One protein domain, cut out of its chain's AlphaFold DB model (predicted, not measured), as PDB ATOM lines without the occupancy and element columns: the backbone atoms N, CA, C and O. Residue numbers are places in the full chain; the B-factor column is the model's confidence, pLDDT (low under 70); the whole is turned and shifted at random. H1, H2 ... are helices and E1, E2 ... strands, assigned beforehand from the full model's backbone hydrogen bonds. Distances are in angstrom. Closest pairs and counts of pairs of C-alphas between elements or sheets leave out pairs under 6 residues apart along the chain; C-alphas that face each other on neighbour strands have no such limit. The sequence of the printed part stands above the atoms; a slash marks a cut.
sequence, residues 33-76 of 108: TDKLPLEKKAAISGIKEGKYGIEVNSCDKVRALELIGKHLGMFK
ATOM      1  N   THR A  33     312.774 334.247 363.967       91.25
ATOM      2  CA  THR A  33     313.326 333.086 364.674       91.25
ATOM      3  C   THR A  33     312.897 333.066 366.142       91.25
ATOM      4  O   THR A  33     312.773 331.989 366.730       91.25
ATOM      5  N   ASP A  34     312.603 334.223 366.738       92.38
ATOM      6  CA  ASP A  34     312.145 334.307 368.129       92.38
ATOM      7  C   ASP A  34     310.688 333.901 368.313       92.38
ATOM      8  O   ASP A  34     310.293 333.487 369.400       92.38
ATOM      9  N   LYS A  35     309.904 333.916 367.232       94.38
ATOM     10  CA  LYS A  35     308.506 333.472 367.235       94.38
ATOM     11  C   LYS A  35     308.360 331.984 366.913       94.38
ATOM     12  O   LYS A  35     307.239 331.474 366.874       94.38
ATOM     13  N   LEU A  36     309.460 331.278 366.642       91.94
ATOM     14  CA  LEU A  36     309.418 329.843 366.381       91.94
ATOM     15  C   LEU A  36     309.144 329.060 367.677       91.94
ATOM     16  O   LEU A  36     309.805 329.303 368.688       91.94
ATOM     17  N   PRO A  37     308.238 328.066 367.647       93.81
ATOM     18  CA  PRO A  37     308.070 327.121 368.745       93.81
ATOM     19  C   PRO A  37     309.392 326.442 369.119       93.81
ATOM     20  O   PRO A  37     310.186 326.099 368.238       93.81
ATOM     21  N   LEU A  38     309.595 326.188 370.415       91.81
ATOM     22  CA  LEU A  38     310.847 325.639 370.948       91.81
ATOM     23  C   LEU A  38     311.250 324.319 370.270       91.81
ATOM     24  O   LEU A  38     312.411 324.136 369.920       91.81
ATOM     25  N   GLU A  39     310.282 323.442 370.004       89.00
ATOM     26  CA  GLU A  39     310.493 322.161 369.314       89.00
ATOM     27  C   GLU A  39     311.050 322.339 367.894       89.00
ATOM     28  O   GLU A  39     311.951 321.616 367.472       89.00
ATOM     29  N   LYS A  40     310.553 323.340 367.158       89.44
ATOM     30  CA  LYS A  40     311.035 323.646 365.803       89.44
ATOM     31  C   LYS A  40     312.413 324.293 365.845       89.44
ATOM     32  O   LYS A  40     313.237 324.014 364.981       89.44
ATOM     33  N   LYS A  41     312.672 325.120 366.862       92.00
ATOM     34  CA  LYS A  41     313.981 325.745 367.094       92.00
ATOM     35  C   LYS A  41     315.047 324.689 367.407       92.00
ATOM     36  O   LYS A  41     316.134 324.757 366.852       92.00
ATOM     37  N   ALA A  42     314.707 323.668 368.196       89.81
ATOM     38  CA  ALA A  42     315.608 322.566 368.545       89.81
ATOM     39  C   ALA A  42     316.040 321.701 367.342       89.81
ATOM     40  O   ALA A  42     317.083 321.050 367.388       89.81
ATOM     41  N   ALA A  43     315.265 321.695 366.254       91.44
ATOM     42  CA  ALA A  43     315.624 320.987 365.027       91.44
ATOM     43  C   ALA A  43     316.675 321.728 364.174       91.44
ATOM     44  O   ALA A  43     317.249 321.123 363.264       91.44
ATOM     45  N   ILE A  44     316.917 323.015 364.439       93.50
ATOM     46  CA  ILE A  44     317.851 323.862 363.693       93.50
ATOM     47  C   ILE A  44     319.233 323.766 364.344       93.50
ATOM     48  O   ILE A  44     319.402 324.105 365.512       93.50
ATOM     49  N   SER A  45     320.234 323.338 363.577       94.38
ATOM     50  CA  SER A  45     321.628 323.274 364.032       94.38
ATOM     51  C   SER A  45     322.388 324.581 363.801       94.38
ATOM     52  O   SER A  45     323.372 324.848 364.487       94.38
ATOM     53  N   GLY A  46     321.935 325.418 362.863       93.81
ATOM     54  CA  GLY A  46     322.498 326.747 362.647       93.81
ATOM     55  C   GLY A  46     321.797 327.531 361.542       93.81
ATOM     56  O   GLY A  46     321.207 326.950 360.632       93.81
ATOM     57  N   ILE A  47     321.888 328.858 361.619       94.12
ATOM     58  CA  ILE A  47     321.412 329.801 360.601       94.12
ATOM     59  C   ILE A  47     322.566 330.756 360.301       94.12
ATOM     60  O   ILE A  47     323.174 331.282 361.235       94.12
ATOM     61  N   LYS A  48     322.892 330.970 359.025       94.69
ATOM     62  CA  LYS A  48     323.951 331.903 358.610       94.69
ATOM     63  C   LYS A  48     323.637 332.551 357.265       94.69
ATOM     64  O   LYS A  48     322.902 331.990 356.460       94.69
ATOM     65  N   GLU A  49     324.238 333.704 357.010       94.44
ATOM     66  CA  GLU A  49     324.231 334.331 355.688       94.44
ATOM     67  C   GLU A  49     325.412 333.802 354.860       94.44
ATOM     68  O   GLU A  49     326.568 333.860 355.283       94.44
ATOM     69  N   GLY A  50     325.110 333.219 353.704       94.00
ATOM     70  CA  GLY A  50     326.067 332.723 352.724       94.00
ATOM     71  C   GLY A  50     326.072 333.573 351.453       94.00
ATOM     72  O   GLY A  50     325.303 334.519 351.293       94.00
ATOM     73  N   LYS A  51     326.919 333.198 350.489       94.75
ATOM     74  CA  LYS A  51     327.081 333.921 349.210       94.75
ATOM     75  C   LYS A  51     325.773 334.074 348.417       94.75
ATOM     76  O   LYS A  51     325.647 334.999 347.621       94.75
ATOM     77  N   TYR A  52     324.832 333.153 348.610       91.75
ATOM     78  CA  TYR A  52     323.570 333.084 347.873       91.75
ATOM     79  C   TYR A  52     322.343 333.411 348.743       91.75
ATOM     80  O   TYR A  52     321.218 333.156 348.321       91.75
ATOM     81  N   GLY A  53     322.545 333.964 349.946       89.88
ATOM     82  CA  GLY A  53     321.477 334.302 350.888       89.88
ATOM     83  C   GLY A  53     321.524 333.476 352.173       89.88
ATOM     84  O   GLY A  53     322.583 333.019 352.593       89.88
ATOM     85  N   ILE A  54     320.374 333.307 352.829       91.44
ATOM     86  CA  ILE A  54     320.281 332.660 354.145       91.44
ATOM     87  C   ILE A  54     320.338 331.133 354.005       91.44
ATOM     88  O   ILE A  54     319.522 330.526 353.314       91.44
ATOM     89  N   GLU A  55     321.263 330.511 354.728       91.38
ATOM     90  CA  GLU A  55     321.398 329.063 354.872       91.38
ATOM     91  C   GLU A  55     320.862 328.624 356.244       91.38
ATOM     92  O   GLU A  55     321.244 329.178 357.278       91.38
ATOM     93  N   VAL A  56     319.998 327.603 356.257       91.50
ATOM     94  CA  VAL A  56     319.449 326.991 357.479       91.50
ATOM     95  C   VAL A  56     319.855 325.523 357.526       91.50
ATOM     96  O   VAL A  56     319.435 324.724 356.689       91.50
ATOM     97  N   ASN A  57     320.644 325.158 358.531       92.94
ATOM     98  CA  ASN A  57     321.095 323.792 358.763       92.94
ATOM     99  C   ASN A  57     320.183 323.105 359.785       92.94
ATOM    100  O   ASN A  57     319.802 323.692 360.797       92.94
ATOM    101  N   SER A  58     319.839 321.844 359.528       93.06
ATOM    102  CA  SER A  58     319.097 321.001 360.475       93.06
ATOM    103  C   SER A  58     320.046 320.113 361.281       93.06
ATOM    104  O   SER A  58     321.170 319.843 360.852       93.06
ATOM    105  N   CYS A  59     319.607 319.643 362.447       92.88
ATOM    106  CA  CYS A  59     320.297 318.589 363.191       92.88
ATOM    107  C   CYS A  59     320.288 317.257 362.414       92.88
ATOM    108  O   CYS A  59     319.399 317.002 361.596       92.88
ATOM    109  N   ASP A  60     321.271 316.393 362.684       92.94
ATOM    110  CA  ASP A  60     321.373 315.073 362.057       92.94
ATOM    111  C   ASP A  60     320.241 314.147 362.535       92.94
ATOM    112  O   ASP A  60     320.216 313.679 363.677       92.94
ATOM    113  N   LYS A  61     319.296 313.879 361.629       90.06
ATOM    114  CA  LYS A  61     318.124 313.037 361.893       90.06
ATOM    115  C   LYS A  61     318.493 311.568 362.095       90.06
ATOM    116  O   LYS A  61     317.829 310.893 362.874       90.06
ATOM    117  N   VAL A  62     319.532 311.070 361.420       92.50
ATOM    118  CA  VAL A  62     319.951 309.665 361.524       92.50
ATOM    119  C   VAL A  62     320.541 309.423 362.903       92.50
ATOM    120  O   VAL A  62     320.104 308.515 363.610       92.50
ATOM    121  N   ARG A  63     321.451 310.302 363.333       90.06
ATOM    122  CA  ARG A  63     322.034 310.237 364.676       90.06
ATOM    123  C   ARG A  63     320.978 310.382 365.771       90.06
ATOM    124  O   ARG A  63     321.047 309.686 366.780       90.06
ATOM    125  N   ALA A  64     319.989 311.258 365.580       91.19
ATOM    126  CA  ALA A  64     318.883 311.395 366.524       91.19
ATOM    127  C   ALA A  64     318.079 310.088 366.663       91.19
ATOM    128  O   ALA A  64     317.816 309.649 367.781       91.19
ATOM    129  N   LEU A  65     317.740 309.432 365.547       93.19
ATOM    130  CA  LEU A  65     317.033 308.146 365.552       93.19
ATOM    131  C   LEU A  65     317.871 307.019 366.165       93.19
ATOM    132  O   LEU A  65     317.337 306.200 366.911       93.19
ATOM    133  N   GLU A  66     319.177 306.995 365.902       91.94
ATOM    134  CA  GLU A  66     320.095 306.033 366.513       91.94
ATOM    135  C   GLU A  66     320.108 306.171 368.042       91.94
ATOM    136  O   GLU A  66     319.948 305.182 368.755       91.94
ATOM    137  N   LEU A  67     320.246 307.401 368.553       92.25
ATOM    138  CA  LEU A  67     320.238 307.682 369.990       92.25
ATOM    139  C   LEU A  67     318.914 307.279 370.644       92.25
ATOM    140  O   LEU A  67     318.928 306.678 371.718       92.25
ATOM    141  N   ILE A  68     317.785 307.555 369.985       92.38
ATOM    142  CA  ILE A  68     316.465 307.122 370.457       92.38
ATOM    143  C   ILE A  68     316.395 305.592 370.493       92.38
ATOM    144  O   ILE A  68     316.016 305.026 371.515       92.38
ATOM    145  N   GLY A  69     316.814 304.901 369.433       94.50
ATOM    146  CA  GLY A  69     316.812 303.439 369.412       94.50
ATOM    147  C   GLY A  69     317.757 302.821 370.449       94.50
ATOM    148  O   GLY A  69     317.408 301.805 371.048       94.50
ATOM    149  N   LYS A  70     318.907 303.445 370.741       92.25
ATOM    150  CA  LYS A  70     319.806 303.021 371.832       92.25
ATOM    151  C   LYS A  70     319.149 303.214 373.195       92.25
ATOM    152  O   LYS A  70     319.189 302.303 374.015       92.25
ATOM    153  N   HIS A  71     318.495 304.354 373.418       93.19
ATOM    154  CA  HIS A  71     317.754 304.620 374.653       93.19
ATOM    155  C   HIS A  71     316.590 303.634 374.859       93.19
ATOM    156  O   HIS A  71     316.357 303.188 375.978       93.19
ATOM    157  N   LEU A  72     315.908 303.241 373.778       94.38
ATOM    158  CA  LEU A  72     314.831 302.242 373.786       94.38
ATOM    159  C   LEU A  72     315.328 300.783 373.835       94.38
ATOM    160  O   LEU A  72     314.513 299.865 373.890       94.38
ATOM    161  N   GLY A  73     316.641 300.536 373.780       90.50
ATOM    162  CA  GLY A  73     317.206 299.183 373.756       90.50
ATOM    163  C   GLY A  73     316.976 298.411 372.447       90.50
ATOM    164  O   GLY A  73     317.079 297.182 372.434       90.50
ATOM    165  N   MET A  74     316.664 299.110 371.349       93.56
ATOM    166  CA  MET A  74     316.466 298.525 370.016       93.56
ATOM    167  C   MET A  74     317.778 298.041 369.387       93.56
ATOM    168  O   MET A  74     317.775 297.071 368.632       93.56
ATOM    169  N   PHE A  75     318.895 298.704 369.696       88.69
ATOM    170  CA  PHE A  75     320.224 298.333 369.210       88.69
ATOM    171  C   PHE A  75     320.997 297.628 370.323       88.69
ATOM    172  O   PHE A  75     321.186 298.189 371.402       88.69
ATOM    173  N   LYS A  76     321.427 296.392 370.063       81.06
ATOM    174  CA  LYS A  76     322.264 295.608 370.974       81.06
ATOM    175  C   LYS A  76     323.575 295.288 370.278       81.06
ATOM    176  O   LYS A  76     323.562 294.653 369.225       81.06
TER     177      LYS A  76
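Overview. This is residues 33 to 76 of the 108 residues of an uncharacterized protein of bioreactor metagenome (UniProt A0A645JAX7). Picture a long two-stranded hairpin, E1 and E2, with helix H2 leading off from its open end roughly in the line of E2, and with the short helix H1 and the residues before it hanging off to one side near that same open end. There is no packed core: H1, the hairpin and H2 make three arms of a flat, open shape, and H1 and H2 are apart. The printed part has 44 residues with two named helices and two named strands, in the order H1, E1, E2, H2, and the sheet, E1 - E2, is antiparallel. The class is mixed, helices and strands; the whole is extended, with a radius of gyration of the C-alphas of 14.5 A and spans of 44 by 24 by 7 A.

Arrangement. Start at Thr 33 and go on to residues 38 to 42, which are H1. A tight link of one residue, Ala 43, leads to E1, residues 44 to 50. Another tight link, Lys 51 and Tyr 52, turns the backbone into E2, residues 53 to 58. E1 and E2 are a hairpin, antiparallel with 162 degrees between their directions. Look at C-alphas 47 and 56, which face each other at 4.6 A; near the turn, C-alphas 50 and 53 face each other at 5.2 A. Across the pair, N 48 and O 55 are 3.0 A apart and N 55 and O 48 are 2.8 A apart, within hydrogen-bond range. A tight link, Cys 59 and Asp 60, leads from E2 to H2, residues 61 to 71. H1 is apart from E2 and from H2, and E1 is apart from H2. In H1 and H2 every O i to N i+4 pair is within hydrogen-bond range.

Along the chain. Find C-alpha 38 at (310.847, 325.639, 370.948), where H1 begins; it measures 6.2 A to C-alpha 42. E1 runs 16.3 A from C-alpha 44 to C-alpha 50 at (326.067, 332.723, 352.724). E2 comes back over 16.6 A, from C-alpha 53 to C-alpha 58. H2 runs 15.3 A, from C-alpha 61 to C-alpha 71 at (317.754, 304.620, 374.653).

Size, cuts and confidence. The two C-alphas farthest apart, those of Lys 51 and Lys 76, are 44.3 A apart. Residues 34 to 40, of which 38 to 40 belong to H1, stand free; so do residues 49 to 54, and residues 68 to 73, of which 68 to 71 belong to H2. The printed part has no cut, and no link between its named elements is long. The mean pLDDT of the printed part is 92.1, and no printed residue is under 70.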